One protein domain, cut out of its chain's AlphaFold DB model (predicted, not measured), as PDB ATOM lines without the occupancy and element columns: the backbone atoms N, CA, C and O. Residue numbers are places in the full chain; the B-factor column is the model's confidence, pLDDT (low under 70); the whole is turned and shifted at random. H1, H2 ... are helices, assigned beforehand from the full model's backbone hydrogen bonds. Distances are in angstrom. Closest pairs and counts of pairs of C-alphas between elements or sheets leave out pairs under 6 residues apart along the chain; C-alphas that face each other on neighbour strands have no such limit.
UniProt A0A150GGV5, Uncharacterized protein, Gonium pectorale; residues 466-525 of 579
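This is residues 466 to 525 of the 579 residues of an uncharacterized protein of Gonium pectorale (UniProt A0A150GGV5). Little regular structure is here: two short helices, H1 and H2, meet near the start of H1 and the end of H2 to make a small corner, and two long loops, residues 466 to 485 and 494 to 515, reach out from it, doubling back near Asp 475 at one end and Ser 500 at the other. Residues 472 to 477 stick out free. The printed part has 60 residues with two named helices, H1 then H2, and no named strand; the class is all helix, with 17 residues in named elements. It is loose, with a radius of gyration of the C-alphas of 13.5 A, and elongated, spanning 44 by 24 by 19 A.

H2, residues 516 to 524, touches H1, residues 486 to 493; the closest C-alphas, of Ala 522 and Ala 486, are 4.6 A apart. Their lines are about perpendicular, at 74 degrees. In H1 and H2 every O i to N i+4 pair is within hydrogen-bond range.

H2 measures 12.4 A from C-alpha 516 to C-alpha 524 at (-15.727, 15.292, 39.178). H1 measures 10.3 A, from C-alpha 486 at (-19.136, 19.404, 45.584) to C-alpha 493.

The C-alphas farthest apart, of Asp 475 and Ser 500, are 44.4 A apart. The link from H1 to H2 is long, 22 residues. The printed part has no cut. Confidence is low, pLDDT under 70, at residues 466 to 484 and 499 to 500.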
ATOM      1  N   ALA A 466     -34.789  20.667  38.321       42.41
ATOM      2  CA  ALA A 466     -34.186  21.780  37.593       42.41
ATOM      3  C   ALA A 466     -33.748  22.863  38.597       42.41
ATOM      4  O   ALA A 466     -34.569  23.383  39.354       42.41
ATOM      5  N   PHE A 467     -32.449  23.175  38.634       45.34
ATOM      6  CA  PHE A 467     -31.878  24.118  39.596       45.34
ATOM      7  C   PHE A 467     -32.467  25.524  39.414       45.34
ATOM      8  O   PHE A 467     -32.156  26.199  38.434       45.34
ATOM      9  N   GLN A 468     -33.234  26.015  40.392       47.06
ATOM     10  CA  GLN A 468     -33.643  27.422  40.459       47.06
ATOM     11  C   GLN A 468     -32.488  28.293  40.983       47.06
ATOM     12  O   GLN A 468     -32.544  28.886  42.061       47.06
ATOM     13  N   TYR A 469     -31.396  28.327  40.220       42.50
ATOM     14  CA  TYR A 469     -30.275  29.224  40.463       42.50
ATOM     15  C   TYR A 469     -30.685  30.671  40.143       42.50
ATOM     16  O   TYR A 469     -31.481  30.915  39.238       42.50
ATOM     17  N   GLY A 470     -30.160  31.643  40.893       45.34
ATOM     18  CA  GLY A 470     -30.383  33.062  40.598       45.34
ATOM     19  C   GLY A 470     -31.759  33.640  40.965       45.34
ATOM     20  O   GLY A 470     -32.204  34.575  40.298       45.34
ATOM     21  N   VAL A 471     -32.417  33.166  42.035       39.50
ATOM     22  CA  VAL A 471     -33.535  33.912  42.652       39.50
ATOM     23  C   VAL A 471     -33.033  35.301  43.064       39.50
ATOM     24  O   VAL A 471     -32.240  35.443  43.997       39.50
ATOM     25  N   LYS A 472     -33.475  36.340  42.347       38.03
ATOM     26  CA  LYS A 472     -33.113  37.731  42.641       38.03
ATOM     27  C   LYS A 472     -33.699  38.130  43.995       38.03
ATOM     28  O   LYS A 472     -34.915  38.145  44.154       38.03
ATOM     29  N   ARG A 473     -32.847  38.533  44.941       45.06
ATOM     30  CA  ARG A 473     -33.295  39.345  46.084       45.06
ATOM     31  C   ARG A 473     -33.642  40.758  45.596       45.06
ATOM     32  O   ARG A 473     -33.118  41.198  44.573       45.06
ATOM     33  N   ALA A 474     -34.476  41.475  46.350       41.44
ATOM     34  CA  ALA A 474     -34.953  42.819  45.996       41.44
ATOM     35  C   ALA A 474     -33.828  43.853  45.744       41.44
ATOM     36  O   ALA A 474     -34.014  44.780  44.967       41.44
ATOM     37  N   ASP A 475     -32.638  43.648  46.318       41.81
ATOM     38  CA  ASP A 475     -31.442  44.492  46.144       41.81
ATOM     39  C   ASP A 475     -30.695  44.279  44.799       41.81
ATOM     40  O   ASP A 475     -29.546  44.677  44.635       41.81
ATOM     41  N   GLY A 476     -31.299  43.587  43.824       38.62
ATOM     42  CA  GLY A 476     -30.829  43.500  42.430       38.62
ATOM     43  C   GLY A 476     -29.528  42.719  42.175       38.62
ATOM     44  O   GLY A 476     -29.285  42.284  41.044       38.62
ATOM     45  N   ARG A 477     -28.702  42.483  43.201       43.56
ATOM     46  CA  ARG A 477     -27.470  41.689  43.113       43.56
ATOM     47  C   ARG A 477     -27.812  40.258  42.713       43.56
ATOM     48  O   ARG A 477     -28.493  39.536  43.443       43.56
ATOM     49  N   LYS A 478     -27.287  39.823  41.564       44.09
ATOM     50  CA  LYS A 478     -27.250  38.404  41.201       44.09
ATOM     51  C   LYS A 478     -26.429  37.690  42.270       44.09
ATOM     52  O   LYS A 478     -25.222  37.908  42.348       44.09
ATOM     53  N   SER A 479     -27.057  36.837  43.076       41.88
ATOM     54  CA  SER A 479     -26.328  35.904  43.930       41.88
ATOM     55  C   SER A 479     -25.683  34.856  43.027       41.88
ATOM     56  O   SER A 479     -26.255  33.789  42.798       41.88
ATOM     57  N   HIS A 480     -24.504  35.179  42.494       41.62
ATOM     58  CA  HIS A 480     -23.619  34.222  41.839       41.62
ATOM     59  C   HIS A 480     -22.982  33.342  42.920       41.62
ATOM     60  O   HIS A 480     -21.785  33.407  43.188       41.62
ATOM     61  N   LYS A 481     -23.849  32.619  43.634       47.56
ATOM     62  CA  LYS A 481     -23.496  31.799  44.774       47.56
ATOM     63  C   LYS A 481     -22.777  30.577  44.223       47.56
ATOM     64  O   LYS A 481     -23.413  29.655  43.722       47.56
ATOM     65  N   GLU A 482     -21.452  30.647  44.269       49.97
ATOM     66  CA  GLU A 482     -20.524  29.561  43.968       49.97
ATOM     67  C   GLU A 482     -21.050  28.231  44.536       49.97
ATOM     68  O   GLU A 482     -21.692  28.226  45.590       49.97
ATOM     69  N   LEU A 483     -20.869  27.119  43.812       54.84
ATOM     70  CA  LEU A 483     -21.496  25.831  44.144       54.84
ATOM     71  C   LEU A 483     -20.909  25.301  45.466       54.84
ATOM     72  O   LEU A 483     -19.914  24.583  45.465       54.84
ATOM     73  N   GLU A 484     -21.520  25.685  46.591       61.44
ATOM     74  CA  GLU A 484     -20.794  25.910  47.853       61.44
ATOM     75  C   GLU A 484     -20.112  24.687  48.482       61.44
ATOM     76  O   GLU A 484     -19.257  24.883  49.343       61.44
ATOM     77  N   LYS A 485     -20.452  23.454  48.067       75.25
ATOM     78  CA  LYS A 485     -19.550  22.280  48.074       75.25
ATOM     79  C   LYS A 485     -19.943  21.292  46.973       75.25
ATOM     80  O   LYS A 485     -21.129  21.008  46.777       75.25
ATOM     81  N   ALA A 486     -18.952  20.609  46.400       82.38
ATOM     82  CA  ALA A 486     -19.136  19.404  45.584       82.38
ATOM     83  C   ALA A 486     -19.972  18.303  46.277       82.38
ATOM     84  O   ALA A 486     -20.716  17.567  45.623       82.38
ATOM     85  N   SER A 487     -19.906  18.194  47.609       84.06
ATOM     86  CA  SER A 487     -20.698  17.233  48.390       84.06
ATOM     87  C   SER A 487     -22.205  17.523  48.352       84.06
ATOM     88  O   SER A 487     -22.992  16.594  48.167       84.06
ATOM     89  N   GLU A 488     -22.615  18.790  48.450       85.50
ATOM     90  CA  GLU A 488     -24.019  19.216  48.347       85.50
ATOM     91  C   GLU A 488     -24.554  18.970  46.926       85.50
ATOM     92  O   GLU A 488     -25.613  18.362  46.748       85.50
ATOM     93  N   VAL A 489     -23.767  19.331  45.904       86.50
ATOM     94  CA  VAL A 489     -24.069  19.069  44.483       86.50
ATOM     95  C   VAL A 489     -24.296  17.573  44.239       86.50
ATOM     96  O   VAL A 489     -25.298  17.187  43.636       86.50
ATOM     97  N   ARG A 490     -23.423  16.710  44.772       84.69
ATOM     98  CA  ARG A 490     -23.554  15.246  44.691       84.69
ATOM     99  C   ARG A 490     -24.754  14.702  45.466       84.69
ATOM    100  O   ARG A 490     -25.416  13.785  44.978       84.69
ATOM    101  N   GLN A 491     -25.077  15.265  46.631       85.50
ATOM    102  CA  GLN A 491     -26.253  14.875  47.421       85.50
ATOM    103  C   GLN A 491     -27.576  15.242  46.722       85.50
ATOM    104  O   GLN A 491     -28.586  14.559  46.911       85.50
ATOM    105  N   ILE A 492     -27.586  16.307  45.916       85.56
ATOM    106  CA  ILE A 492     -28.724  16.695  45.072       85.56
ATOM    107  C   ILE A 492     -28.781  15.810  43.820       85.56
ATOM    108  O   ILE A 492     -29.824  15.214  43.550       85.56
ATOM    109  N   ALA A 493     -27.662  15.651  43.108       86.81
ATOM    110  CA  ALA A 493     -27.545  14.813  41.912       86.81
ATOM    111  C   ALA A 493     -27.986  13.359  42.165       86.81
ATOM    112  O   ALA A 493     -28.804  12.817  41.423       86.81
ATOM    113  N   GLY A 494     -27.537  12.760  43.274       84.25
ATOM    114  CA  GLY A 494     -27.905  11.404  43.701       84.25
ATOM    115  C   GLY A 494     -29.373  11.210  44.109       84.25
ATOM    116  O   GLY A 494     -29.736  10.134  44.581       84.25
ATOM    117  N   ARG A 495     -30.236  12.229  43.961       82.69
ATOM    118  CA  ARG A 495     -31.697  12.085  44.087       82.69
ATOM    119  C   ARG A 495     -32.349  11.599  42.791       82.69
ATOM    120  O   ARG A 495     -33.459  11.070  42.876       82.69
ATOM    121  N   ALA A 496     -31.694  11.767  41.640       83.38
ATOM    122  CA  ALA A 496     -32.085  11.164  40.366       83.38
ATOM    123  C   ALA A 496     -31.592   9.705  40.282       83.38
ATOM    124  O   ALA A 496     -30.613   9.350  40.934       83.38
ATOM    125  N   GLY A 497     -32.263   8.850  39.500       76.62
ATOM    126  CA  GLY A 497     -31.866   7.441  39.342       76.62
ATOM    127  C   GLY A 497     -31.971   6.609  40.628       76.62
ATOM    128  O   GLY A 497     -31.109   5.778  40.912       76.62
ATOM    129  N   ARG A 498     -33.000   6.839  41.462       75.44
ATOM    130  CA  ARG A 498     -33.191   6.048  42.692       75.44
ATOM    131  C   ARG A 498     -33.389   4.570  42.357       75.44
ATOM    132  O   ARG A 498     -34.159   4.227  41.457       75.44
ATOM    133  N   PHE A 499     -32.763   3.696  43.143       66.62
ATOM    134  CA  PHE A 499     -32.979   2.253  43.050       66.62
ATOM    135  C   PHE A 499     -34.477   1.912  43.167       66.62
ATOM    136  O   PHE A 499     -35.194   2.512  43.969       66.62
ATOM    137  N   SER A 500     -34.952   0.962  42.355       68.50
ATOM    138  CA  SER A 500     -36.373   0.593  42.182       68.50
ATOM    139  C   SER A 500     -37.336   1.698  41.697       68.50
ATOM    140  O   SER A 500     -38.546   1.495  41.721       68.50
ATOM    141  N   SER A 501     -36.841   2.841  41.203       77.94
ATOM    142  CA  SER A 501     -37.674   3.775  40.425       77.94
ATOM    143  C   SER A 501     -37.784   3.344  38.954       77.94
ATOM    144  O   SER A 501     -36.954   2.580  38.461       77.94
ATOM    145  N   ALA A 502     -38.803   3.840  38.242       77.06
ATOM    146  CA  ALA A 502     -39.081   3.475  36.846       77.06
ATOM    147  C   ALA A 502     -37.958   3.852  35.855       77.06
ATOM    148  O   ALA A 502     -37.874   3.281  34.769       77.06
ATOM    149  N   HIS A 503     -37.079   4.783  36.236       76.00
ATOM    150  CA  HIS A 503     -35.918   5.195  35.454       76.00
ATOM    151  C   HIS A 503     -34.648   4.934  36.279       76.00
ATOM    152  O   HIS A 503     -34.333   5.719  37.176       76.00
ATOM    153  N   PRO A 504     -33.920   3.828  36.025       74.38
ATOM    154  CA  PRO A 504     -32.723   3.493  36.795       74.38
ATOM    155  C   PRO A 504     -31.562   4.459  36.521       74.38
ATOM    156  O   PRO A 504     -30.699   4.620  37.377       74.38
ATOM    157  N   THR A 505     -31.545   5.119  35.359       82.81
ATOM    158  CA  THR A 505     -30.584   6.171  35.021       82.81
ATOM    159  C   THR A 505     -31.057   7.533  35.532       82.81
ATOM    160  O   THR A 505     -32.195   7.947  35.308       82.81
ATOM    161  N   GLY A 506     -30.170   8.250  36.225       85.25
ATOM    162  CA  GLY A 506     -30.381   9.642  36.621       85.25
ATOM    163  C   GLY A 506     -29.690  10.606  35.657       85.25
ATOM    164  O   GLY A 506     -28.565  10.350  35.241       85.25
ATOM    165  N   TYR A 507     -30.334  11.731  35.348       85.94
ATOM    166  CA  TYR A 507     -29.748  12.835  34.580       85.94
ATOM    167  C   TYR A 507     -29.784  14.117  35.416       85.94
ATOM    168  O   TYR A 507     -30.722  14.333  36.185       85.94
ATOM    169  N   VAL A 508     -28.764  14.963  35.271       88.00
ATOM    170  CA  VAL A 508     -28.603  16.220  36.017       88.00
ATOM    171  C   VAL A 508     -28.115  17.291  35.046       88.00
ATOM    172  O   VAL A 508     -27.241  17.019  34.230       88.00
ATOM    173  N   ASN A 509     -28.691  18.490  35.114       89.81
ATOM    174  CA  ASN A 509     -28.350  19.618  34.247       89.81
ATOM    175  C   ASN A 509     -28.607  20.949  34.978       89.81
ATOM    176  O   ASN A 509     -29.396  20.993  35.925       89.81
ATOM    177  N   THR A 510     -27.969  22.029  34.535       87.56
ATOM    178  CA  THR A 510     -28.198  23.394  35.029       87.56
ATOM    179  C   THR A 510     -29.311  24.100  34.243       87.56
ATOM    180  O   THR A 510     -29.648  23.714  33.125       87.56
ATOM    181  N   LEU A 511     -29.892  25.159  34.820       84.62
ATOM    182  CA  LEU A 511     -30.880  26.005  34.130       84.62
ATOM    183  C   LEU A 511     -30.232  26.957  33.108       84.62
ATOM    184  O   LEU A 511     -30.877  27.379  32.146       84.62
ATOM    185  N   HIS A 512     -28.957  27.298  33.298       86.06
ATOM    186  CA  HIS A 512     -28.180  28.113  32.367       86.06
ATOM    187  C   HIS A 512     -26.952  27.340  31.881       86.06
ATOM    188  O   HIS A 512     -26.215  26.753  32.672       86.06
ATOM    189  N   ALA A 513     -26.697  27.390  30.571       84.31
ATOM    190  CA  ALA A 513     -25.567  26.697  29.947       84.31
ATOM    191  C   ALA A 513     -24.191  27.194  30.441       84.31
ATOM    192  O   ALA A 513     -23.218  26.451  30.378       84.31
ATOM    193  N   ALA A 514     -24.115  28.422  30.970       84.75
ATOM    194  CA  ALA A 514     -22.900  28.978  31.568       84.75
ATOM    195  C   ALA A 514     -22.469  28.251  32.858       84.75
ATOM    196  O   ALA A 514     -21.276  28.178  33.140       84.75
ATOM    197  N   ASP A 515     -23.418  27.676  33.604       85.00
ATOM    198  CA  ASP A 515     -23.155  27.001  34.882       85.00
ATOM    199  C   ASP A 515     -22.787  25.511  34.692       85.00
ATOM    200  O   ASP A 515     -22.293  24.855  35.610       85.00
ATOM    201  N   LEU A 516     -23.013  24.961  33.493       84.62
ATOM    202  CA  LEU A 516     -22.824  23.541  33.171       84.62
ATOM    203  C   LEU A 516     -21.359  23.071  33.353       84.62
ATOM    204  O   LEU A 516     -21.160  22.022  33.971       84.62
ATOM    205  N   PRO A 517     -20.317  23.831  32.945       86.94
ATOM    206  CA  PRO A 517     -18.926  23.476  33.242       86.94
ATOM    207  C   PRO A 517     -18.616  23.437  34.747       86.94
ATOM    208  O   PRO A 517     -17.852  22.580  35.190       86.94
ATOM    209  N   ALA A 518     -19.233  24.318  35.546       84.56
ATOM    210  CA  ALA A 518     -19.056  24.337  36.999       84.56
ATOM    211  C   ALA A 518     -19.739  23.131  37.671       84.56
ATOM    212  O   ALA A 518     -19.155  22.513  38.561       84.56
ATOM    213  N   LEU A 519     -20.924  22.731  37.191       85.38
ATOM    214  CA  LEU A 519     -21.577  21.482  37.600       85.38
ATOM    215  C   LEU A 519     -20.698  20.260  37.282       85.38
ATOM    216  O   LEU A 519     -20.549  19.380  38.128       85.38
ATOM    217  N   HIS A 520     -20.089  20.206  36.092       86.56
ATOM    218  CA  HIS A 520     -19.186  19.115  35.714       86.56
ATOM    219  C   HIS A 520     -17.941  19.054  36.614       86.56
ATOM    220  O   HIS A 520     -17.594  17.971  37.087       86.56
ATOM    221  N   ALA A 521     -17.311  20.196  36.911       87.50
ATOM    222  CA  ALA A 521     -16.171  20.259  37.827       87.50
ATOM    223  C   ALA A 521     -16.539  19.773  39.244       87.50
ATOM    224  O   ALA A 521     -15.883  18.880  39.781       87.50
ATOM    225  N   ALA A 522     -17.643  20.278  39.808       86.12
ATOM    226  CA  ALA A 522     -18.120  19.906  41.144       86.12
ATOM    227  C   ALA A 522     -18.584  18.437  41.250       86.12
ATOM    228  O   ALA A 522     -18.550  17.845  42.328       86.12
ATOM    229  N   LEU A 523     -19.016  17.814  40.147       85.88
ATOM    230  CA  LEU A 523     -19.318  16.380  40.122       85.88
ATOM    231  C   LEU A 523     -18.061  15.507  39.998       85.88
ATOM    232  O   LEU A 523     -18.081  14.379  40.501       85.88
ATOM    233  N   ALA A 524     -16.987  16.008  39.380       88.00
ATOM    234  CA  ALA A 524     -15.727  15.292  39.178       88.00
ATOM    235  C   ALA A 524     -14.781  15.331  40.397       88.00
ATOM    236  O   ALA A 524     -14.095  14.345  40.652       88.00
ATOM    237  N   GLU A 525     -14.762  16.424  41.169       86.38
ATOM    238  CA  GLU A 525     -13.879  16.612  42.337       86.38
ATOM    239  C   GLU A 525     -13.955  15.434  43.338       86.38
ATOM    240  O   GLU A 525     -15.057  15.062  43.741       86.38
TER     241      GLU A 525